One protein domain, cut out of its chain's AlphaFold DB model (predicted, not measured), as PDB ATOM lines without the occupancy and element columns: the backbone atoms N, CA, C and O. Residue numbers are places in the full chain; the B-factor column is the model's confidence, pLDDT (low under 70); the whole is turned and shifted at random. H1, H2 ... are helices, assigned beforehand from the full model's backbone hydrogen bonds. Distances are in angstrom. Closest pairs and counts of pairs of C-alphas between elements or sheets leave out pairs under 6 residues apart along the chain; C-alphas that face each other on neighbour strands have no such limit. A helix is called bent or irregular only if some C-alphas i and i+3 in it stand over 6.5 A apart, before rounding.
ATOM      1  N   SER A   4     -12.112  15.507   2.369       44.72
ATOM      2  CA  SER A   4     -12.411  16.262   3.586       44.72
ATOM      3  C   SER A   4     -11.178  16.661   4.409       44.72
ATOM      4  O   SER A   4     -11.273  17.609   5.181       44.72
ATOM      5  N   SER A   5     -10.039  15.958   4.308       53.25
ATOM      6  CA  SER A   5      -8.824  16.327   5.051       53.25
ATOM      7  C   SER A   5      -8.092  17.484   4.369       53.25
ATOM      8  O   SER A   5      -7.574  18.359   5.052       53.25
ATOM      9  N   PHE A   6      -8.141  17.565   3.035       51.97
ATOM     10  CA  PHE A   6      -7.686  18.742   2.286       51.97
ATOM     11  C   PHE A   6      -8.601  19.953   2.518       51.97
ATOM     12  O   PHE A   6      -8.119  21.039   2.837       51.97
ATOM     13  N   GLU A   7      -9.921  19.760   2.443       57.25
ATOM     14  CA  GLU A   7     -10.898  20.812   2.752       57.25
ATOM     15  C   GLU A   7     -10.746  21.326   4.189       57.25
ATOM     16  O   GLU A   7     -10.759  22.537   4.391       57.25
ATOM     17  N   SER A   8     -10.518  20.440   5.169       64.00
ATOM     18  CA  SER A   8     -10.269  20.819   6.570       64.00
ATOM     19  C   SER A   8      -9.034  21.703   6.730       64.00
ATOM     20  O   SER A   8      -9.103  22.701   7.444       64.00
ATOM     21  N   LEU A   9      -7.924  21.391   6.050       59.50
ATOM     22  CA  LEU A   9      -6.702  22.201   6.118       59.50
ATOM     23  C   LEU A   9      -6.863  23.551   5.412       59.50
ATOM     24  O   LEU A   9      -6.431  24.575   5.939       59.50
ATOM     25  N   ILE A  10      -7.504  23.583   4.239       58.12
ATOM     26  CA  ILE A  10      -7.811  24.848   3.552       58.12
ATOM     27  C   ILE A  10      -8.676  25.724   4.458       58.12
ATOM     28  O   ILE A  10      -8.398  26.908   4.652       58.12
ATOM     29  N   TYR A  11      -9.713  25.128   5.045       67.94
ATOM     30  CA  TYR A  11     -10.605  25.809   5.971       67.94
ATOM     31  C   TYR A  11      -9.855  26.311   7.206       67.94
ATOM     32  O   TYR A  11     -10.054  27.452   7.621       67.94
ATOM     33  N   PHE A  12      -8.948  25.492   7.751       78.88
ATOM     34  CA  PHE A  12      -8.050  25.866   8.840       78.88
ATOM     35  C   PHE A  12      -7.267  27.129   8.489       78.88
ATOM     36  O   PHE A  12      -7.322  28.078   9.264       78.88
ATOM     37  N   LEU A  13      -6.615  27.201   7.319       65.38
ATOM     38  CA  LEU A  13      -5.864  28.399   6.927       65.38
ATOM     39  C   LEU A  13      -6.742  29.643   6.880       65.38
ATOM     40  O   LEU A  13      -6.334  30.699   7.360       65.38
ATOM     41  N   PHE A  14      -7.947  29.544   6.323       70.81
ATOM     42  CA  PHE A  14      -8.834  30.699   6.243       70.81
ATOM     43  C   PHE A  14      -9.311  31.163   7.620       70.81
ATOM     44  O   PHE A  14      -9.261  32.360   7.908       70.81
ATOM     45  N   VAL A  15      -9.709  30.235   8.496       78.50
ATOM     46  CA  VAL A  15     -10.056  30.550   9.893       78.50
ATOM     47  C   VAL A  15      -8.856  31.152  10.623       78.50
ATOM     48  O   VAL A  15      -9.005  32.109  11.381       78.50
ATOM     49  N   TYR A  16      -7.665  30.624  10.368       78.81
ATOM     50  CA  TYR A  16      -6.424  31.045  10.994       78.81
ATOM     51  C   TYR A  16      -6.036  32.472  10.595       78.81
ATOM     52  O   TYR A  16      -5.680  33.284  11.448       78.81
ATOM     53  N   ILE A  17      -6.158  32.803   9.309       68.88
ATOM     54  CA  ILE A  17      -5.935  34.162   8.805       68.88
ATOM     55  C   ILE A  17      -6.931  35.114   9.452       68.88
ATOM     56  O   ILE A  17      -6.501  36.107  10.023       68.88
ATOM     57  N   ILE A  18      -8.230  34.790   9.429       75.38
ATOM     58  CA  ILE A  18      -9.276  35.609  10.063       75.38
ATOM     59  C   ILE A  18      -8.960  35.845  11.543       75.38
ATOM     60  O   ILE A  18      -9.117  36.960  12.037       75.38
ATOM     61  N   PHE A  19      -8.483  34.814  12.243       83.69
ATOM     62  CA  PHE A  19      -8.069  34.921  13.635       83.69
ATOM     63  C   PHE A  19      -6.876  35.871  13.815       83.69
ATOM     64  O   PHE A  19      -6.951  36.790  14.629       83.69
ATOM     65  N   LYS A  20      -5.795  35.695  13.046       79.62
ATOM     66  CA  LYS A  20      -4.569  36.500  13.184       79.62
ATOM     67  C   LYS A  20      -4.722  37.938  12.695       79.62
ATOM     68  O   LYS A  20      -4.132  38.837  13.284       79.62
ATOM     69  N   THR A  21      -5.503  38.173  11.643       71.88
ATOM     70  CA  THR A  21      -5.767  39.518  11.106       71.88
ATOM     71  C   THR A  21      -6.952  40.204  11.780       71.88
ATOM     72  O   THR A  21      -7.167  41.394  11.558       71.88
ATOM     73  N   ASN A  22      -7.708  39.475  12.611       76.56
ATOM     74  CA  ASN A  22      -8.957  39.918  13.234       76.56
ATOM     75  C   ASN A  22     -10.003  40.415  12.207       76.56
ATOM     76  O   ASN A  22     -10.820  41.287  12.512       76.56
ATOM     77  N   ASP A  23      -9.992  39.866  10.985       76.69
ATOM     78  CA  ASP A  23     -10.900  40.227   9.883       76.69
ATOM     79  C   ASP A  23     -12.256  39.502  10.009       76.69
ATOM     80  O   ASP A  23     -12.634  38.634   9.217       76.69
ATOM     81  N   LEU A  24     -12.996  39.836  11.068       81.06
ATOM     82  CA  LEU A  24     -14.275  39.193  11.400       81.06
ATOM     83  C   LEU A  24     -15.388  39.487  10.386       81.06
ATOM     84  O   LEU A  24     -16.395  38.782  10.370       81.06
ATOM     85  N   GLU A  25     -15.218  40.496   9.527       77.38
ATOM     86  CA  GLU A  25     -16.177  40.840   8.469       77.38
ATOM     87  C   GLU A  25     -16.296  39.731   7.411       77.38
ATOM     88  O   GLU A  25     -17.300  39.652   6.703       77.38
ATOM     89  N   ARG A  26     -15.309  38.826   7.339       77.50
ATOM     90  CA  ARG A  26     -15.322  37.637   6.469       77.50
ATOM     91  C   ARG A  26     -16.172  36.494   7.000       77.50
ATOM     92  O   ARG A  26     -16.397  35.526   6.278       77.50
ATOM     93  N   ILE A  27     -16.637  36.563   8.244       81.44
ATOM     94  CA  ILE A  27     -17.476  35.520   8.826       81.44
ATOM     95  C   ILE A  27     -18.924  35.771   8.414       81.44
ATOM     96  O   ILE A  27     -19.546  36.770   8.770       81.44
ATOM     97  N   ASN A  28     -19.484  34.825   7.670       77.50
ATOM     98  CA  ASN A  28     -20.853  34.859   7.199       77.50
ATOM     99  C   ASN A  28     -21.827  34.896   8.386       77.50
ATOM    100  O   ASN A  28     -21.701  34.130   9.346       77.50
ATOM    101  N   THR A  29     -22.867  35.723   8.285       76.00
ATOM    102  CA  THR A  29     -23.933  35.825   9.295       76.00
ATOM    103  C   THR A  29     -24.715  34.523   9.494       76.00
ATOM    104  O   THR A  29     -25.381  34.368  10.514       76.00
ATOM    105  N   LYS A  30     -24.615  33.570   8.556       77.75
ATOM    106  CA  LYS A  30     -25.147  32.201   8.674       77.75
ATOM    107  C   LYS A  30     -24.373  31.308   9.652       77.75
ATOM    108  O   LYS A  30     -24.834  30.203   9.927       77.75
ATOM    109  N   SER A  31     -23.218  31.747  10.150       83.88
ATOM    110  CA  SER A  31     -22.453  31.025  11.172       83.88
ATOM    111  C   SER A  31     -23.304  30.784  12.412       83.88
ATOM    112  O   SER A  31     -23.949  31.708  12.911       83.88
ATOM    113  N   PHE A  32     -23.279  29.566  12.955       89.12
ATOM    114  CA  PHE A  32     -24.019  29.273  14.181       89.12
ATOM    115  C   PHE A  32     -23.495  30.084  15.379       89.12
ATOM    116  O   PHE A  32     -24.283  30.598  16.180       89.12
ATOM    117  N   CYS A  33     -22.170  30.237  15.475       90.94
ATOM    118  CA  CYS A  33     -21.524  31.054  16.498       90.94
ATOM    119  C   CYS A  33     -20.701  32.198  15.891       90.94
ATOM    120  O   CYS A  33     -20.932  33.370  16.220       90.94
ATOM    121  N   GLY A  34     -19.739  31.855  15.027       86.62
ATOM    122  CA  GLY A  34     -18.849  32.784  14.329       86.62
ATOM    123  C   GLY A  34     -18.029  33.708  15.236       86.62
ATOM    124  O   GLY A  34     -17.642  34.784  14.798       86.62
ATOM    125  N   GLY A  35     -17.859  33.377  16.522       87.12
ATOM    126  CA  GLY A  35     -17.171  34.245  17.489       87.12
ATOM    127  C   GLY A  35     -17.857  35.601  17.725       87.12
ATOM    128  O   GLY A  35     -17.242  36.533  18.250       87.12
ATOM    129  N   THR A  36     -19.128  35.735  17.329       88.75
ATOM    130  CA  THR A  36     -19.887  36.986  17.452       88.75
ATOM    131  C   THR A  36     -20.184  37.313  18.912       88.75
ATOM    132  O   THR A  36     -20.435  36.420  19.723       88.75
ATOM    133  N   ASP A  37     -20.286  38.599  19.252       88.25
ATOM    134  CA  ASP A  37     -20.654  39.042  20.607       88.25
ATOM    135  C   ASP A  37     -21.945  38.394  21.120       88.25
ATOM    136  O   ASP A  37     -22.090  38.102  22.308       88.25
ATOM    137  N   THR A  38     -22.904  38.155  20.226       88.44
ATOM    138  CA  THR A  38     -24.163  37.485  20.562       88.44
ATOM    139  C   THR A  38     -23.941  36.019  20.928       88.44
ATOM    140  O   THR A  38     -24.552  35.543  21.891       88.44
ATOM    141  N   CYS A  39     -23.076  35.300  20.206       91.81
ATOM    142  CA  CYS A  39     -22.692  33.938  20.568       91.81
ATOM    143  C   CYS A  39     -21.929  33.909  21.900       91.81
ATOM    144  O   CYS A  39     -22.323  33.189  22.819       91.81
ATOM    145  N   LEU A  40     -20.908  34.756  22.057       93.56
ATOM    146  CA  LEU A  40     -20.068  34.795  23.260       93.56
ATOM    147  C   LEU A  40     -20.881  35.142  24.515       93.56
ATOM    148  O   LEU A  40     -20.734  34.501  25.556       93.56
ATOM    149  N   LYS A  41     -21.858  36.054  24.410       91.00
ATOM    150  CA  LYS A  41     -22.821  36.329  25.493       91.00
ATOM    151  C   LYS A  41     -23.676  35.113  25.858       91.00
ATOM    152  O   LYS A  41     -24.045  34.970  27.024       91.00
ATOM    153  N   LYS A  42     -24.029  34.244  24.901       90.69
ATOM    154  CA  LYS A  42     -24.749  32.987  25.180       90.69
ATOM    155  C   LYS A  42     -23.836  31.968  25.863       90.69
ATOM    156  O   LYS A  42     -24.292  31.340  26.814       90.69
ATOM    157  N   ILE A  43     -22.577  31.857  25.438       91.94
ATOM    158  CA  ILE A  43     -21.564  30.997  26.072       91.94
ATOM    159  C   ILE A  43     -21.323  31.443  27.518       91.94
ATOM    160  O   ILE A  43     -21.394  30.631  28.434       91.94
ATOM    161  N   LYS A  44     -21.173  32.750  27.764       91.88
ATOM    162  CA  LYS A  44     -20.961  33.302  29.112       91.88
ATOM    163  C   LYS A  44     -22.086  32.953  30.094       91.88
ATOM    164  O   LYS A  44     -21.841  32.803  31.288       91.88
ATOM    165  N   LYS A  45     -23.327  32.774  29.623       90.75
ATOM    166  CA  LYS A  45     -24.445  32.325  30.479       90.75
ATOM    167  C   LYS A  45     -24.256  30.898  31.008       90.75
ATOM    168  O   LYS A  45     -24.837  30.575  32.043       90.75
ATOM    169  N   CYS A  46     -23.441  30.068  30.352       91.88
ATOM    170  CA  CYS A  46     -23.118  28.718  30.817       91.88
ATOM    171  C   CYS A  46     -22.291  28.727  32.116       91.88
ATOM    172  O   CYS A  46     -22.369  27.768  32.881       91.88
ATOM    173  N   ASN A  47     -21.564  29.813  32.422       90.81
ATOM    174  CA  ASN A  47     -20.667  29.930  33.587       90.81
ATOM    175  C   ASN A  47     -21.317  29.602  34.933       90.81
ATOM    176  O   ASN A  47     -20.632  29.157  35.854       90.81
ATOM    177  N   ASN A  48     -22.631  29.805  35.055       84.44
ATOM    178  CA  ASN A  48     -23.384  29.488  36.270       84.44
ATOM    179  C   ASN A  48     -23.259  28.003  36.659       84.44
ATOM    180  O   ASN A  48     -23.309  27.662  37.843       84.44
ATOM    181  N   SER A  49     -23.054  27.133  35.669       82.25
ATOM    182  CA  SER A  49     -22.896  25.692  35.852       82.25
ATOM    183  C   SER A  49     -21.451  25.268  36.138       82.25
ATOM    184  O   SER A  49     -21.250  24.155  36.613       82.25
ATOM    185  N   TYR A  50     -20.448  26.130  35.906       84.75
ATOM    186  CA  TYR A  50     -19.022  25.763  35.980       84.75
ATOM    187  C   TYR A  50     -18.626  25.236  37.365       84.75
ATOM    188  O   TYR A  50     -18.104  24.134  37.497       84.75
ATOM    189  N   LYS A  51     -18.953  25.994  38.421       76.19
ATOM    190  CA  LYS A  51     -18.582  25.660  39.809       76.19
ATOM    191  C   LYS A  51     -19.436  24.556  40.436       76.19
ATOM    192  O   LYS A  51     -19.024  23.957  41.420       76.19
ATOM    193  N   THR A  52     -20.648  24.340  39.929       73.94
ATOM    194  CA  THR A  52     -21.621  23.418  40.534       73.94
ATOM    195  C   THR A  52     -21.627  22.056  39.850       73.94
ATOM    196  O   THR A  52     -21.675  21.038  40.536       73.94
ATOM    197  N   LYS A  53     -21.587  22.022  38.512       82.94
ATOM    198  CA  LYS A  53     -21.625  20.807  37.690       82.94
ATOM    199  C   LYS A  53     -20.880  21.046  36.375       82.94
ATOM    200  O   LYS A  53     -21.493  21.391  35.365       82.94
ATOM    201  N   TYR A  54     -19.569  20.815  36.380       81.75
ATOM    202  CA  TYR A  54     -18.705  21.073  35.226       81.75
ATOM    203  C   TYR A  54     -19.174  20.374  33.935       81.75
ATOM    204  O   TYR A  54     -19.174  20.998  32.884       81.75
ATOM    205  N   TYR A  55     -19.711  19.149  33.996       82.69
ATOM    206  CA  TYR A  55     -20.262  18.481  32.805       82.69
ATOM    207  C   TYR A  55     -21.429  19.256  32.151       82.69
ATOM    208  O   TYR A  55     -21.561  19.259  30.932       82.69
ATOM    209  N   LEU A  56     -22.258  19.963  32.939       79.38
ATOM    210  CA  LEU A  56     -23.325  20.826  32.411       79.38
ATOM    211  C   LEU A  56     -22.764  22.110  31.808       79.38
ATOM    212  O   LEU A  56     -23.340  22.638  30.861       79.38
ATOM    213  N   TYR A  57     -21.675  22.634  32.371       89.25
ATOM    214  CA  TYR A  57     -20.946  23.743  31.767       89.25
ATOM    215  C   TYR A  57     -20.360  23.319  30.422       89.25
ATOM    216  O   TYR A  57     -20.635  23.966  29.418       89.25
ATOM    217  N   SER A  58     -19.645  22.196  30.412       90.31
ATOM    218  CA  SER A  58     -18.985  21.635  29.242       90.31
ATOM    219  C   SER A  58     -19.968  21.411  28.097       90.31
ATOM    220  O   SER A  58     -19.834  22.046  27.053       90.31
ATOM    221  N   SER A  59     -21.049  20.669  28.361       90.19
ATOM    222  CA  SER A  59     -22.128  20.417  27.400       90.19
ATOM    223  C   SER A  59     -22.823  21.699  26.918       90.19
ATOM    224  O   SER A  59     -23.160  21.848  25.742       90.19
ATOM    225  N   CYS A  60     -23.020  22.679  27.809       90.56
ATOM    226  CA  CYS A  60     -23.609  23.969  27.444       90.56
ATOM    227  C   CYS A  60     -22.698  24.750  26.494       90.56
ATOM    228  O   CYS A  60     -23.178  25.270  25.488       90.56
ATOM    229  N   VAL A  61     -21.398  24.837  26.791       90.31
ATOM    230  CA  VAL A  61     -20.443  25.597  25.979       90.31
ATOM    231  C   VAL A  61     -20.249  24.949  24.613       90.31
ATOM    232  O   VAL A  61     -20.380  25.651  23.611       90.31
ATOM    233  N   THR A  62     -20.038  23.632  24.538       92.31
ATOM    234  CA  THR A  62     -19.910  22.917  23.255       92.31
ATOM    235  C   THR A  62     -21.149  23.082  22.394       92.31
ATOM    236  O   THR A  62     -21.032  23.513  21.250       92.31
ATOM    237  N   THR A  63     -22.342  22.908  22.965       92.12
ATOM    238  CA  THR A  63     -23.600  23.112  22.233       92.12
ATOM    239  C   THR A  63     -23.748  24.553  21.730       92.12
ATOM    240  O   THR A  63     -24.350  24.787  20.686       92.12
ATOM    241  N   LYS A  64     -23.215  25.563  22.435       92.31
ATOM    242  CA  LYS A  64     -23.240  26.963  21.965       92.31
ATOM    243  C   LYS A  64     -22.181  27.283  20.914       92.31
ATOM    244  O   LYS A  64     -22.398  28.224  20.154       92.31
ATOM    245  N   ILE A  65     -21.095  26.522  20.850       92.12
ATOM    246  CA  ILE A  65     -20.052  26.670  19.831       92.12
ATOM    247  C   ILE A  65     -20.432  25.890  18.565       92.12
ATOM    248  O   ILE A  65     -20.398  26.458  17.477       92.12
ATOM    249  N   PHE A  66     -20.851  24.631  18.697       92.12
ATOM    250  CA  PHE A  66     -20.981  23.664  17.599       92.12
ATOM    251  C   PHE A  66     -22.421  23.253  17.266       92.12
ATOM    252  O   PHE A  66     -22.623  22.450  16.361       92.12
ATOM    253  N   ASN A  67     -23.417  23.786  17.984       87.88
ATOM    254  CA  ASN A  67     -24.832  23.379  17.939       87.88
ATOM    255  C   ASN A  67     -25.120  21.972  18.500       87.88
ATOM    256  O   ASN A  67     -26.281  21.613  18.673       87.88
ATOM    257  N   GLU A  68     -24.083  21.216  18.852       89.06
ATOM    258  CA  GLU A  68     -24.163  19.890  19.462       89.06
ATOM    259  C   GLU A  68     -23.074  19.721  20.527       89.06
ATOM    260  O   GLU A  68     -22.072  20.444  20.541       89.06
ATOM    261  N   ASP A  69     -23.281  18.773  21.439       88.38
ATOM    262  CA  ASP A  69     -22.274  18.406  22.429       88.38
ATOM    263  C   ASP A  69     -21.324  17.368  21.833       88.38
ATOM    264  O   ASP A  69     -21.602  16.169  21.829       88.38
ATOM    265  N   ILE A  70     -20.222  17.863  21.278       88.94
ATOM    266  CA  ILE A  70     -19.193  17.046  20.636       88.94
ATOM    267  C   ILE A  70     -18.055  16.718  21.606       88.94
ATOM    268  O   ILE A  70     -17.773  17.489  22.530       88.94
ATOM    269  N   GLU A  71     -17.378  15.595  21.371       88.25
ATOM    270  CA  GLU A  71     -16.176  15.193  22.105       88.25
ATOM    271  C   GLU A  71     -14.923  15.241  21.233       88.25
ATOM    272  O   GLU A  71     -14.957  14.841  20.071       88.25
ATOM    273  N   TYR A  72     -13.826  15.739  21.810       88.94
ATOM    274  CA  TYR A  72     -12.515  15.830  21.164       88.94
ATOM    275  C   TYR A  72     -11.377  15.873  22.205       88.94
ATOM    276  O   TYR A  72     -11.604  16.304  23.343       88.94
ATOM    277  N   PRO A  73     -10.153  15.435  21.848       86.88
ATOM    278  CA  PRO A  73      -8.982  15.512  22.717       86.88
ATOM    279  C   PRO A  73      -8.771  16.919  23.272       86.88
ATOM    280  O   PRO A  73      -8.901  17.907  22.554       86.88
ATOM    281  N   GLU A  74      -8.428  17.001  24.558       88.69
ATOM    282  CA  GLU A  74      -8.156  18.260  25.268       88.69
ATOM    283  C   GLU A  74      -9.339  19.235  25.388       88.69
ATOM    284  O   GLU A  74      -9.154  20.361  25.854       88.69
ATOM    285  N   LYS A  75     -10.568  18.812  25.057       92.44
ATOM    286  CA  LYS A  75     -11.796  19.611  25.226       92.44
ATOM    287  C   LYS A  75     -11.840  20.336  26.568       92.44
ATOM    288  O   LYS A  75     -12.062  21.543  26.612       92.44
ATOM    289  N   ASP A  76     -11.565  19.635  27.664       90.75
ATOM    290  CA  ASP A  76     -11.625  20.230  29.000       90.75
ATOM    291  C   ASP A  76     -10.604  21.350  29.228       90.75
ATOM    292  O   ASP A  76     -10.912  22.331  29.904       90.75
ATOM    293  N   ASN A  77      -9.419  21.260  28.623       93.06
ATOM    294  CA  ASN A  77      -8.411  22.315  28.699       93.06
ATOM    295  C   ASN A  77      -8.936  23.608  28.054       93.06
ATOM    296  O   ASN A  77      -8.938  24.676  28.670       93.06
ATOM    297  N   TYR A  78      -9.482  23.503  26.843       94.88
ATOM    298  CA  TYR A  78     -10.044  24.649  26.132       94.88
ATOM    299  C   TYR A  78     -11.296  25.226  26.796       94.88
ATOM    300  O   TYR A  78     -11.486  26.443  26.825       94.88
ATOM    301  N   LEU A  79     -12.153  24.379  27.363       95.06
ATOM    302  CA  LEU A  79     -13.338  24.833  28.086       95.06
ATOM    303  C   LEU A  79     -12.977  25.551  29.392       95.06
ATOM    304  O   LEU A  79     -13.632  26.531  29.750       95.06
ATOM    305  N   ASN A  80     -11.908  25.129  30.070       93.12
ATOM    306  CA  ASN A  80     -11.358  25.865  31.206       93.12
ATOM    307  C   ASN A  80     -10.809  27.231  30.780       93.12
ATOM    308  O   ASN A  80     -11.197  28.238  31.374       93.12
ATOM    309  N   LYS A  81     -10.027  27.301  29.694       95.94
ATOM    310  CA  LYS A  81      -9.584  28.584  29.113       95.94
ATOM    311  C   LYS A  81     -10.765  29.492  28.754       95.94
ATOM    312  O   LYS A  81     -10.730  30.690  29.018       95.94
ATOM    313  N   MET A  82     -11.843  28.932  28.200       95.69
ATOM    314  CA  MET A  82     -13.053  29.684  27.840       95.69
ATOM    315  C   MET A  82     -13.748  30.262  29.082       95.69
ATOM    316  O   MET A  82     -14.241  31.393  29.060       95.69
ATOM    317  N   TYR A  83     -13.773  29.510  30.187       95.31
ATOM    318  CA  TYR A  83     -14.272  30.004  31.469       95.31
ATOM    319  C   TYR A  83     -13.404  31.144  32.000       95.31
ATOM    320  O   TYR A  83     -13.938  32.199  32.341       95.31
ATOM    321  N   GLU A  84     -12.086  30.973  32.030       94.81
ATOM    322  CA  GLU A  84     -11.150  31.996  32.501       94.81
ATOM    323  C   GLU A  84     -11.262  33.284  31.679       94.81
ATOM    324  O   GLU A  84     -11.471  34.362  32.241       94.81
ATOM    325  N   ALA A  85     -11.271  33.161  30.350       94.06
ATOM    326  CA  ALA A  85     -11.453  34.271  29.421       94.06
ATOM    327  C   ALA A  85     -12.747  35.056  29.690       94.06
ATOM    328  O   ALA A  85     -12.772  36.285  29.632       94.06
ATOM    329  N   SER A  86     -13.829  34.373  30.068       93.69
ATOM    330  CA  SER A  86     -15.125  35.010  30.331       93.69
ATOM    331  C   SER A  86     -15.181  35.880  31.600       93.69
ATOM    332  O   SER A  86     -16.125  36.675  31.764       93.69
ATOM    333  N   LEU A  87     -14.201  35.710  32.498       92.38
ATOM    334  CA  LEU A  87     -14.047  36.440  33.761       92.38
ATOM    335  C   LEU A  87     -13.133  37.668  33.642       92.38
ATOM    336  O   LEU A  87     -13.029  38.432  34.602       92.38
ATOM    337  N   THR A  88     -12.487  37.861  32.492       92.56
ATOM    338  CA  THR A  88     -11.574  38.984  32.242       92.56
ATOM    339  C   THR A  88     -12.311  40.328  32.137       92.56
ATOM    340  O   THR A  88     -13.543  40.400  32.140       92.56
ATOM    341  N   THR A  89     -11.548  41.425  32.071       82.94
ATOM    342  CA  THR A  89     -12.082  42.789  31.924       82.94
ATOM    343  C   THR A  89     -12.687  43.057  30.550       82.94
ATOM    344  O   THR A  89     -13.656  43.811  30.478       82.94
ATOM    345  N   ASP A  90     -12.181  42.403  29.497       87.25
ATOM    346  CA  ASP A  90     -12.819  42.355  28.177       87.25
ATOM    347  C   ASP A  90     -13.164  40.904  27.788       87.25
ATOM    348  O   ASP A  90     -12.451  40.250  27.021       87.25
ATOM    349  N   PRO A  91     -14.280  40.373  28.322       85.38
ATOM    350  CA  PRO A  91     -14.672  38.991  28.095       85.38
ATOM    351  C   PRO A  91     -14.893  38.656  26.623       85.38
ATOM    352  O   PRO A  91     -14.705  37.512  26.236       85.38
ATOM    353  N   ASN A  92     -15.356  39.609  25.811       88.25
ATOM    354  CA  ASN A  92     -15.695  39.307  24.424       88.25
ATOM    355  C   ASN A  92     -14.431  39.126  23.586       88.25
ATOM    356  O   ASN A  92     -14.400  38.222  22.760       88.25
ATOM    357  N   GLU A  93     -13.399  39.941  23.800       88.94
ATOM    358  CA  GLU A  93     -12.133  39.792  23.082       88.94
ATOM    359  C   GLU A  93     -11.426  38.481  23.462       88.94
ATOM    360  O   GLU A  93     -11.090  37.677  22.591       88.94
ATOM    361  N   GLU A  94     -11.279  38.211  24.760       92.25
ATOM    362  CA  GLU A  94     -10.561  37.026  25.243       92.25
ATOM    363  C   GLU A  94     -11.315  35.725  24.944       92.25
ATOM    364  O   GLU A  94     -10.725  34.751  24.477       92.25
ATOM    365  N   MET A  95     -12.644  35.693  25.114       93.69
ATOM    366  CA  MET A  95     -13.428  34.506  24.743       93.69
ATOM    367  C   MET A  95     -13.418  34.268  23.232       93.69
ATOM    368  O   MET A  95     -13.521  33.122  22.795       93.69
ATOM    369  N   ARG A  96     -13.298  35.327  22.420       94.31
ATOM    370  CA  ARG A  96     -13.170  35.189  20.967       94.31
ATOM    371  C   ARG A  96     -11.846  34.527  20.592       94.31
ATOM    372  O   ARG A  96     -11.862  33.648  19.738       94.31
ATOM    373  N   LYS A  97     -10.738  34.881  21.252       92.06
ATOM    374  CA  LYS A  97      -9.435  34.220  21.049       92.06
ATOM    375  C   LYS A  97      -9.535  32.721  21.330       92.06
ATOM    376  O   LYS A  97      -9.257  31.917  20.446       92.06
ATOM    377  N   VAL A  98     -10.071  32.350  22.496       94.19
ATOM    378  CA  VAL A  98     -10.255  30.935  22.864       94.19
ATOM    379  C   VAL A  98     -11.229  30.217  21.922       94.19
ATOM    380  O   VAL A  98     -11.034  29.048  21.602       94.19
ATOM    381  N   TYR A  99     -12.268  30.899  21.430       95.50
ATOM    382  CA  TYR A  99     -13.166  30.340  20.416       95.50
ATOM    383  C   TYR A  99     -12.408  29.954  19.140       95.50
ATOM    384  O   TYR A  99     -12.574  28.834  18.663       95.50
ATOM    385  N   PHE A 100     -11.564  30.838  18.604       92.44
ATOM    386  CA  PHE A 100     -10.773  30.521  17.415       92.44
ATOM    387  C   PHE A 100      -9.758  29.409  17.673       92.44
ATOM    388  O   PHE A 100      -9.623  28.535  16.823       92.44
ATOM    389  N   GLU A 101      -9.116  29.379  18.844       92.06
ATOM    390  CA  GLU A 101      -8.236  28.266  19.234       92.06
ATOM    391  C   GLU A 101      -8.974  26.920  19.205       92.06
ATOM    392  O   GLU A 101      -8.483  25.963  18.612       92.06
ATOM    393  N   ILE A 102     -10.189  26.861  19.766       93.56
ATOM    394  CA  ILE A 102     -11.037  25.661  19.741       93.56
ATOM    395  C   ILE A 102     -11.348  25.234  18.303       93.56
ATOM    396  O   ILE A 102     -11.230  24.058  17.969       93.56
ATOM    397  N   ILE A 103     -11.759  26.174  17.446       92.25
ATOM    398  CA  ILE A 103     -12.108  25.855  16.057       92.25
ATOM    399  C   ILE A 103     -10.885  25.365  15.277       92.25
ATOM    400  O   ILE A 103     -10.984  24.373  14.561       92.25
ATOM    401  N   LEU A 104      -9.739  26.029  15.426       88.00
ATOM    402  CA  LEU A 104      -8.496  25.653  14.757       88.00
ATOM    403  C   LEU A 104      -8.015  24.272  15.206       88.00
ATOM    404  O   LEU A 104      -7.663  23.452  14.363       88.00
ATOM    405  N   HIS A 105      -8.071  23.985  16.506       90.25
ATOM    406  CA  HIS A 105      -7.728  22.668  17.045       90.25
ATOM    407  C   HIS A 105      -8.627  21.569  16.475       90.25
ATOM    408  O   HIS A 105      -8.142  20.547  15.999       90.25
ATOM    409  N   VAL A 106      -9.940  21.805  16.443       87.44
ATOM    410  CA  VAL A 106     -10.908  20.851  15.886       87.44
ATOM    411  C   VAL A 106     -10.690  20.615  14.387       87.44
ATOM    412  O   VAL A 106     -10.770  19.473  13.943       87.44
ATOM    413  N   LEU A 107     -10.383  21.661  13.613       80.56
ATOM    414  CA  LEU A 107     -10.067  21.549  12.183       80.56
ATOM    415  C   LEU A 107      -8.744  20.817  11.926       80.56
ATOM    416  O   LEU A 107      -8.633  20.075  10.950       80.56
ATOM    417  N   LYS A 108      -7.749  21.004  12.799       80.62
ATOM    418  CA  LYS A 108      -6.479  20.273  12.740       80.62
ATOM    419  C   LYS A 108      -6.705  18.784  13.015       80.62
ATOM    420  O   LYS A 108      -6.346  17.953  12.186       80.62
ATOM    421  N   LEU A 109      -7.410  18.451  14.097       79.81
ATOM    422  CA  LEU A 109      -7.779  17.070  14.426       79.81
ATOM    423  C   LEU A 109      -8.606  16.406  13.318       79.81
ATOM    424  O   LEU A 109      -8.360  15.249  12.982       79.81
ATOM    425  N   SER A 110      -9.563  17.124  12.716       77.62
ATOM    426  CA  SER A 110     -10.381  16.577  11.624       77.62
ATOM    427  C   SER A 110      -9.590  16.329  10.339       77.62
ATOM    428  O   SER A 110     -10.008  15.515   9.512       77.62
ATOM    429  N   ALA A 111      -8.464  17.023  10.160       64.19
ATOM    430  CA  ALA A 111      -7.549  16.813   9.050       64.19
ATOM    431  C   ALA A 111      -6.553  15.670   9.304       64.19
ATOM    432  O   ALA A 111      -6.248  14.926   8.371       64.19
ATOM    433  N   GLU A 112      -6.049  15.539  10.534       66.38
ATOM    434  CA  GLU A 112      -4.939  14.640  10.883       66.38
ATOM    435  C   GLU A 112      -5.407  13.242  11.306       66.38
ATOM    436  O   GLU A 112      -4.750  12.247  10.998       66.38
ATOM    437  N   GLU A 113      -6.576  13.128  11.942       72.00
ATOM    438  CA  GLU A 113      -7.037  11.874  12.530       72.00
ATOM    439  C   GLU A 113      -8.376  11.407  11.949       72.00
ATOM    440  O   GLU A 113      -9.426  12.033  12.112       72.00
ATOM    441  N   LYS A 114      -8.375  10.217  11.336       68.38
ATOM    442  CA  LYS A 114      -9.563   9.628  10.686       68.38
ATOM    443  C   LYS A 114     -10.771   9.496  11.626       68.38
ATOM    444  O   LYS A 114     -11.909   9.630  11.184       68.38
ATOM    445  N   GLN A 115     -10.539   9.257  12.918       74.19
ATOM    446  CA  GLN A 115     -11.598   9.150  13.929       74.19
ATOM    447  C   GLN A 115     -12.304  10.486  14.233       74.19
ATOM    448  O   GLN A 115     -13.446  10.474  14.686       74.19
ATOM    449  N   TYR A 116     -11.663  11.622  13.938       82.44
ATOM    450  CA  TYR A 116     -12.184  12.974  14.172       82.44
ATOM    451  C   TYR A 116     -12.604  13.692  12.884       82.44
ATOM    452  O   TYR A 116     -13.000  14.854  12.917       82.44
ATOM    453  N   GLN A 117     -12.595  13.003  11.742       74.00
ATOM    454  CA  GLN A 117     -12.958  13.564  10.436       74.00
ATOM    455  C   GLN A 117     -14.379  14.163  10.419       74.00
ATOM    456  O   GLN A 117     -14.622  15.179   9.770       74.00
ATOM    457  N   SER A 118     -15.312  13.584  11.186       80.38
ATOM    458  CA  SER A 118     -16.678  14.105  11.349       80.38
ATOM    459  C   SER A 118     -16.735  15.463  12.057       80.38
ATOM    460  O   SER A 118     -17.719  16.185  11.901       80.38
ATOM    461  N   LEU A 119     -15.684  15.850  12.794       84.12
ATOM    462  CA  LEU A 119     -15.619  17.138  13.482       84.12
ATOM    463  C   LEU A 119     -15.574  18.332  12.513       84.12
ATOM    464  O   LEU A 119     -16.024  19.424  12.872       84.12
ATOM    465  N   PHE A 120     -15.117  18.118  11.274       82.69
ATOM    466  CA  PHE A 120     -15.058  19.146  10.231       82.69
ATOM    467  C   PHE A 120     -16.422  19.806   9.992       82.69
ATOM    468  O   PHE A 120     -16.535  21.032   9.971       82.69
ATOM    469  N   GLU A 121     -17.490  19.008   9.899       82.00
ATOM    470  CA  GLU A 121     -18.838  19.533   9.662       82.00
ATOM    471  C   GLU A 121     -19.314  20.450  10.795       82.00
ATOM    472  O   GLU A 121     -20.006  21.440  10.549       82.00
ATOM    473  N   TYR A 122     -18.938  20.147  12.039       87.06
ATOM    474  CA  TYR A 122     -19.283  20.971  13.195       87.06
ATOM    475  C   TYR A 122     -18.501  22.287  13.197       87.06
ATOM    476  O   TYR A 122     -19.077  23.336  13.493       87.06
ATOM    477  N   ALA A 123     -17.221  22.260  12.811       85.25
ATOM    478  CA  ALA A 123     -16.410  23.466  12.672       85.25
ATOM    479  C   ALA A 123     -16.957  24.398  11.573       85.25
ATOM    480  O   ALA A 123     -17.171  25.583  11.837       85.25
ATOM    481  N   VAL A 124     -17.294  23.864  10.392       81.25
ATOM    482  CA  VAL A 124     -17.876  24.630   9.270       81.25
ATOM    483  C   VAL A 124     -19.265  25.191   9.606       81.25
ATOM    484  O   VAL A 124     -19.620  26.298   9.194       81.25
ATOM    485  N   LYS A 125     -20.075  24.462  10.386       84.69
ATOM    486  CA  LYS A 125     -21.352  24.984  10.907       84.69
ATOM    487  C   LYS A 125     -21.131  26.094  11.943       84.69
ATOM    488  O   LYS A 125     -21.902  27.057  11.986       84.69
ATOM    489  N   SER A 126     -20.098  25.970  12.780       89.38
ATOM    490  CA  SER A 126     -19.787  26.935  13.839       89.38
ATOM    491  C   SER A 126     -19.342  28.286  13.287       89.38
ATOM    492  O   SER A 126     -19.896  29.316  13.690       89.38
ATOM    493  N   ILE A 127     -18.379  28.278  12.364       85.56
ATOM    494  CA  ILE A 127     -17.866  29.446  11.650       85.56
ATOM    495  C   ILE A 127     -18.023  29.176  10.164       85.56
ATOM    496  O   ILE A 127     -17.478  28.200   9.682       85.56
ATOM    497  N   ASN A 128     -18.763  30.013   9.447       82.50
ATOM    498  CA  ASN A 128     -18.974  29.936   8.005       82.50
ATOM    499  C   ASN A 128     -18.292  31.153   7.366       82.50
ATOM    500  O   ASN A 128     -18.550  32.274   7.795       82.50
ATOM    501  N   ILE A 129     -17.412  30.954   6.385       73.00
ATOM    502  CA  ILE A 129     -16.567  32.014   5.810       73.00
ATOM    503  C   ILE A 129     -17.120  32.479   4.454       73.00
ATOM    504  O   ILE A 129     -17.499  31.667   3.611       73.00
ATOM    505  N   ASP A 130     -17.154  33.794   4.219       68.75
ATOM    506  CA  ASP A 130     -17.407  34.380   2.899       68.75
ATOM    507  C   ASP A 130     -16.112  34.454   2.080       68.75
ATOM    508  O   ASP A 130     -15.308  35.383   2.187       68.75
ATOM    509  N   TYR A 131     -15.929  33.450   1.229       56.53
ATOM    510  CA  TYR A 131     -14.745  33.284   0.389       56.53
ATOM    511  C   TYR A 131     -14.596  34.309  -0.733       56.53
ATOM    512  O   TYR A 131     -13.506  34.453  -1.282       56.53
ATOM    513  N   ASN A 132     -15.665  35.018  -1.107       50.69
ATOM    514  CA  ASN A 132     -15.674  35.808  -2.341       50.69
ATOM    515  C   ASN A 132     -14.755  37.037  -2.298       50.69
ATOM    516  O   ASN A 132     -14.454  37.604  -3.345       50.69
ATOM    517  N   ASN A 133     -14.306  37.447  -1.109       49.34
ATOM    518  CA  ASN A 133     -13.565  38.691  -0.917       49.34
ATOM    519  C   ASN A 133     -12.268  38.524  -0.097       49.34
ATOM    520  O   ASN A 133     -11.689  39.521   0.329       49.34
ATOM    521  N   LEU A 134     -11.809  37.293   0.137       49.41
ATOM    522  CA  LEU A 134     -10.602  37.008   0.920       49.41
ATOM    523  C   LEU A 134      -9.341  37.333   0.094       49.41
ATOM    524  O   LEU A 134      -9.098  36.717  -0.945       49.41
ATOM    525  N   GLU A 135      -8.546  38.315   0.531       46.06
ATOM    526  CA  GLU A 135      -7.214  38.594  -0.027       46.06
ATOM    527  C   GLU A 135      -6.135  38.051   0.907       46.06
ATOM    528  O   GLU A 135      -6.147  38.309   2.110       46.06
ATOM    529  N   PHE A 136      -5.226  37.264   0.338       48.66
ATOM    530  CA  PHE A 136      -4.188  36.543   1.060       48.66
ATOM    531  C   PHE A 136      -2.852  37.271   0.923       48.66
ATOM    532  O   PHE A 136      -2.412  37.562  -0.186       48.66
ATOM    533  N   ASP A 137      -2.203  37.542   2.053       49.47
ATOM    534  CA  ASP A 137      -0.888  38.174   2.105       49.47
ATOM    535  C   ASP A 137       0.021  37.369   3.038       49.47
ATOM    536  O   ASP A 137      -0.010  37.533   4.261       49.47
ATOM    537  N   ARG A 138       0.823  36.478   2.440       44.25
ATOM    538  CA  ARG A 138       1.769  35.585   3.135       44.25
ATOM    539  C   ARG A 138       2.750  36.352   4.025       44.25
ATOM    540  O   ARG A 138       3.224  35.805   5.015       44.25
ATOM    541  N   SER A 139       3.044  37.612   3.698       50.56
ATOM    542  CA  SER A 139       4.014  38.427   4.436       50.56
ATOM    543  C   SER A 139       3.519  38.878   5.816       50.56
ATOM    544  O   SER A 139       4.314  39.336   6.630       50.56
ATOM    545  N   LYS A 140       2.216  38.740   6.105       48.62
ATOM    546  CA  LYS A 140       1.602  39.233   7.348       48.62
ATOM    547  C   LYS A 140       1.543  38.212   8.486       48.62
ATOM    548  O   LYS A 140       1.079  38.570   9.567       48.62
ATOM    549  N   ILE A 141       1.955  36.962   8.267       52.81
ATOM    550  CA  ILE A 141       1.802  35.879   9.251       52.81
ATOM    551  C   ILE A 141       3.136  35.143   9.445       52.81
ATOM    552  O   ILE A 141       3.482  34.228   8.701       52.81
ATOM    553  N   GLU A 142       3.878  35.534  10.483       57.41
ATOM    554  CA  GLU A 142       5.094  34.853  10.951       57.41
ATOM    555  C   GLU A 142       4.755  33.815  12.035       57.41
ATOM    556  O   GLU A 142       5.082  33.992  13.204       57.41
ATOM    557  N   ASP A 143       4.056  32.737  11.676       59.78
ATOM    558  CA  ASP A 143       3.706  31.675  12.631       59.78
ATOM    559  C   ASP A 143       4.007  30.289  12.047       59.78
ATOM    560  O   ASP A 143       3.630  29.982  10.914       59.78
ATOM    561  N   GLU A 144       4.733  29.465  12.803       55.34
ATOM    562  CA  GLU A 144       5.213  28.148  12.365       55.34
ATOM    563  C   GLU A 144       4.073  27.170  12.077       55.34
ATOM    564  O   GLU A 144       4.162  26.419  11.112       55.34
ATOM    565  N   THR A 145       2.961  27.234  12.819       55.28
ATOM    566  CA  THR A 145       1.799  26.361  12.569       55.28
ATOM    567  C   THR A 145       1.119  26.723  11.249       55.28
ATOM    568  O   THR A 145       0.641  25.860  10.512       55.28
ATOM    569  N   TYR A 146       1.091  28.015  10.920       57.44
ATOM    570  CA  TYR A 146       0.608  28.485   9.628       57.44
ATOM    571  C   TYR A 146       1.538  28.075   8.491       57.44
ATOM    572  O   TYR A 146       1.043  27.620   7.466       57.44
ATOM    573  N   LYS A 147       2.860  28.198   8.673       55.28
ATOM    574  CA  LYS A 147       3.847  27.737   7.685       55.28
ATOM    575  C   LYS A 147       3.705  26.236   7.435       55.28
ATOM    576  O   LYS A 147       3.537  25.848   6.292       55.28
ATOM    577  N   GLU A 148       3.616  25.425   8.487       54.56
ATOM    578  CA  GLU A 148       3.439  23.972   8.395       54.56
ATOM    579  C   GLU A 148       2.179  23.578   7.597       54.56
ATOM    580  O   GLU A 148       2.232  22.736   6.702       54.56
ATOM    581  N   VAL A 149       1.027  24.199   7.885       51.47
ATOM    582  CA  VAL A 149      -0.232  23.896   7.181       51.47
ATOM    583  C   VAL A 149      -0.262  24.495   5.770       51.47
ATOM    584  O   VAL A 149      -0.800  23.872   4.854       51.47
ATOM    585  N   ALA A 150       0.326  25.677   5.567       50.84
ATOM    586  CA  ALA A 150       0.454  26.303   4.255       50.84
ATOM    587  C   ALA A 150       1.410  25.533   3.344       50.84
ATOM    588  O   ALA A 150       1.108  25.409   2.166       50.84
ATOM    589  N   ASP A 151       2.485  24.953   3.875       50.28
ATOM    590  CA  ASP A 151       3.396  24.088   3.131       50.28
ATOM    591  C   ASP A 151       2.689  22.768   2.773       50.28
ATOM    592  O   ASP A 151       2.652  22.401   1.599       50.28
ATOM    593  N   LYS A 152       1.981  22.122   3.719       48.88
ATOM    594  CA  LYS A 152       1.118  20.946   3.441       48.88
ATOM    595  C   LYS A 152       0.091  21.223   2.330       48.88
ATOM    596  O   LYS A 152      -0.183  20.356   1.498       48.88
ATOM    597  N   LEU A 153      -0.478  22.430   2.297       43.28
ATOM    598  CA  LEU A 153      -1.418  22.853   1.260       43.28
ATOM    599  C   LEU A 153      -0.743  23.278  -0.037       43.28
ATOM    600  O   LEU A 153      -1.290  22.968  -1.081       43.28
ATOM    601  N   TYR A 154       0.419  23.924  -0.003       40.88
ATOM    602  CA  TYR A 154       1.227  24.250  -1.179       40.88
ATOM    603  C   TYR A 154       1.608  22.986  -1.931       40.88
ATOM    604  O   TYR A 154       1.327  22.895  -3.123       40.88
ATOM    605  N   PHE A 155       2.108  21.971  -1.223       37.88
ATOM    606  CA  PHE A 155       2.356  20.650  -1.791       37.88
ATOM    607  C   PHE A 155       1.066  20.018  -2.334       37.88
ATOM    608  O   PHE A 155       1.058  19.484  -3.439       37.88
ATOM    609  N   SER A 156      -0.064  20.152  -1.632       38.44
ATOM    610  CA  SER A 156      -1.349  19.616  -2.098       38.44
ATOM    611  C   SER A 156      -2.026  20.422  -3.228       38.44
ATOM    612  O   SER A 156      -2.888  19.869  -3.915       38.44
ATOM    613  N   ASP A 157      -1.670  21.691  -3.447       34.81
ATOM    614  CA  ASP A 157      -2.186  22.568  -4.514       34.81
ATOM    615  C   ASP A 157      -1.289  22.508  -5.770       34.81
ATOM    616  O   ASP A 157      -1.798  22.589  -6.893       34.81
ATOM    617  N   LEU A 158       0.016  22.240  -5.594       31.56
ATOM    618  CA  LEU A 158       0.935  21.753  -6.635       31.56
ATOM    619  C   LEU A 158       0.404  20.459  -7.274       31.56
ATOM    620  O   LEU A 158       0.424  20.317  -8.494       31.56
ATOM    621  N   LEU A 159      -0.167  19.567  -6.457       33.41
ATOM    622  CA  LEU A 159      -0.770  18.295  -6.876       33.41
ATOM    623  C   LEU A 159      -2.171  18.430  -7.517       33.41
ATOM    624  O   LEU A 159      -2.634  17.502  -8.173       33.41
ATOM    625  N   ASN A 160      -2.862  19.568  -7.358       34.75
ATOM    626  CA  ASN A 160      -4.265  19.759  -7.772       34.75
ATOM    627  C   ASN A 160      -4.452  20.696  -8.984       34.75
ATOM    628  O   ASN A 160      -5.589  21.052  -9.321       34.75
ATOM    629  N   HIS A 161      -3.370  21.113  -9.650       37.09
ATOM    630  CA  HIS A 161      -3.409  22.108 -10.731       37.09
ATOM    631  C   HIS A 161      -4.100  21.645 -12.032       37.09
ATOM    632  O   HIS A 161      -4.290  22.462 -12.933       37.09
ATOM    633  N   TYR A 162      -4.539  20.385 -12.130       35.59
ATOM    634  CA  TYR A 162      -5.038  19.821 -13.392       35.59
ATOM    635  C   TYR A 162      -6.552  19.596 -13.501       35.59
ATOM    636  O   TYR A 162      -7.034  19.355 -14.605       35.59
ATOM    637  N   ASN A 163      -7.348  19.791 -12.443       28.16
ATOM    638  CA  ASN A 163      -8.810  19.706 -12.565       28.16
ATOM    639  C   ASN A 163      -9.492  21.068 -12.391       28.16
ATOM    640  O   ASN A 163      -9.781  21.540 -11.293       28.16
ATOM    641  N   LYS A 164      -9.782  21.703 -13.534       37.44
ATOM    642  CA  LYS A 164     -10.683  22.856 -13.643       37.44
ATOM    643  C   LYS A 164     -12.058  22.495 -13.083       37.44
ATOM    644  O   LYS A 164     -12.819  21.815 -13.762       37.44
ATOM    645  N   THR A 165     -12.417  23.030 -11.920       33.31
ATOM    646  CA  THR A 165     -13.624  23.856 -11.693       33.31
ATOM    647  C   THR A 165     -13.744  24.234 -10.205       33.31
ATOM    648  O   THR A 165     -13.490  23.419  -9.333       33.31
ATOM    649  N   TYR A 166     -14.155  25.483  -9.947       31.94
ATOM    650  CA  TYR A 166     -14.638  26.068  -8.677       31.94
ATOM    651  C   TYR A 166     -13.762  26.938  -7.760       31.94
ATOM    652  O   TYR A 166     -14.346  27.608  -6.916       31.94
ATOM    653  N   PHE A 167     -12.458  27.126  -7.973       33.19
ATOM    654  CA  PHE A 167     -11.736  28.213  -7.281       33.19
ATOM    655  C   PHE A 167     -10.776  28.926  -8.233       33.19
ATOM    656  O   PHE A 167     -10.020  28.286  -8.961       33.19
ATOM    657  N   ASN A 168     -10.811  30.260  -8.261       32.41
ATOM    658  CA  ASN A 168      -9.913  31.073  -9.082       32.41
ATOM    659  C   ASN A 168      -8.531  31.121  -8.390       32.41
ATOM    660  O   ASN A 168      -8.169  32.108  -7.755       32.41
ATOM    661  N   ARG A 169      -7.803  29.995  -8.448       36.47
ATOM    662  CA  ARG A 169      -6.561  29.694  -7.702       36.47
ATOM    663  C   ARG A 169      -5.340  30.539  -8.092       36.47
ATOM    664  O   ARG A 169      -4.318  30.474  -7.422       36.47
ATOM    665  N   ASN A 170      -5.451  31.400  -9.104       33.12
ATOM    666  CA  ASN A 170      -4.361  32.269  -9.571       33.12
ATOM    667  C   ASN A 170      -3.906  33.339  -8.553       33.12
ATOM    668  O   ASN A 170      -2.993  34.095  -8.858       33.12
ATOM    669  N   LYS A 171      -4.537  33.441  -7.374       35.94
ATOM    670  CA  LYS A 171      -4.138  34.369  -6.302       35.94
ATOM    671  C   LYS A 171      -3.220  33.754  -5.228       35.94
ATOM    672  O   LYS A 171      -2.775  34.503  -4.368       35.94
ATOM    673  N   PHE A 172      -2.953  32.440  -5.244       38.25
ATOM    674  CA  PHE A 172      -2.240  31.769  -4.141       38.25
ATOM    675  C   PHE A 172      -0.734  31.569  -4.359       38.25
ATOM    676  O   PHE A 172      -0.000  31.541  -3.375       38.25
ATOM    677  N   TYR A 173      -0.254  31.493  -5.606       36.66
ATOM    678  CA  TYR A 173       1.155  31.203  -5.892       36.66
ATOM    679  C   TYR A 173       1.658  31.997  -7.095       36.66
ATOM    680  O   TYR A 173       1.116  31.885  -8.197       36.66
ATOM    681  N   ASP A 174       2.700  32.796  -6.873       33.47
ATOM    682  CA  ASP A 174       3.451  33.444  -7.942       33.47
ATOM    683  C   ASP A 174       4.238  32.349  -8.683       33.47
ATOM    684  O   ASP A 174       5.117  31.697  -8.117       33.47
ATOM    685  N   LYS A 175       3.852  32.068  -9.929       30.94
ATOM    686  CA  LYS A 175       4.502  31.080 -10.799       30.94
ATOM    687  C   LYS A 175       5.869  31.614 -11.226       30.94
ATOM    688  O   LYS A 175       5.895  32.367 -12.189       30.94
ATOM    689  N   ASN A 176       6.972  31.212 -10.597       32.41
ATOM    690  CA  ASN A 176       8.301  31.279 -11.221       32.41
ATOM    691  C   ASN A 176       9.241  30.171 -10.677       32.41
ATOM    692  O   ASN A 176       9.398  30.020  -9.471       32.41
ATOM    693  N   GLU A 177       9.823  29.395 -11.604       32.19
ATOM    694  CA  GLU A 177      11.027  28.523 -11.535       32.19
ATOM    695  C   GLU A 177      11.187  27.405 -10.467       32.19
ATOM    696  O   GLU A 177      12.080  26.574 -10.611       32.19
TER     697      GLU A 177
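This is residues 4 to 177 of the 1085 residues of an uncharacterized protein of Anaeromyces robustus (UniProt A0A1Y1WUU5). Three helices, H1, H5 and H4, lie side by side in an antiparallel row with the long H5 in the middle; the hairpin of H2 and H3 crosses one face of H4 and H5, and the short H6 packs on that face of H5. H7 packs slantwise on H1 at the far end of the row, and the tail, residues 159 to 177, winds on beyond it. The printed part has 174 residues, with seven named helices in order H1 to H7 and no named strand: all helix. It is compact, with a radius of gyration of the C-alphas of 17.1 A, yet elongated, spanning 61 by 34 by 29 A.

H1, residues 4 to 21, touches the hub H5, residues 91 to 112, at a shallow tilt of 24 degrees, opposite ways; the closest C-alphas, of Ser 5 and Ala 111, are 4.2 A apart. H2, residues 37 to 49, forms a hairpin with H3, residues 54 to 66; the closest C-alphas, of Ser 49 and Tyr 57, are 4.9 A apart. With residues 37 to 41 alone H2 touches H5, about perpendicular at 89 degrees, closest at the C-alphas of Asp 37 and Asn 92, 6.3 A apart. H4, residues 75 to 86, forms a hairpin with H5, at 17 degrees; the closest C-alphas, of Ala 85 and Met 95, are 5.1 A apart. H6, residues 119 to 126, touches H3 at the C-alphas of Phe 66 and Ser 126, their closest, 5.1 A apart. H7, residues 144 to 158, touches H1 at a steep tilt of 45 degrees, closest at the C-alphas of Leu 9 and Val 149, 6.8 A apart; H5 and H7 are apart. Each O i to N i+4 pair is within hydrogen-bond range in H1, H3, H4, H5, H6 and H7, but 5 of 9 in H2.

H1 begins at C-alpha 4 (-12.411, 16.262, 3.586) and is 25.3 A long; H5 is 31.4 A. H7, 20.5 A, ends at C-alpha 158 (0.935, 21.753, -6.635). H2 is only just irregular: C-alphas 45 and 48 are 6.54 A apart.

The C-alphas farthest apart, of Thr 52 and Glu 177, are 61.7 A apart. The printed part has no cut; the links H1 to H2 and H6 to H7 are long. Mean pLDDT of the printed part is 72.6, and residues 130 to 177 are among those under 70.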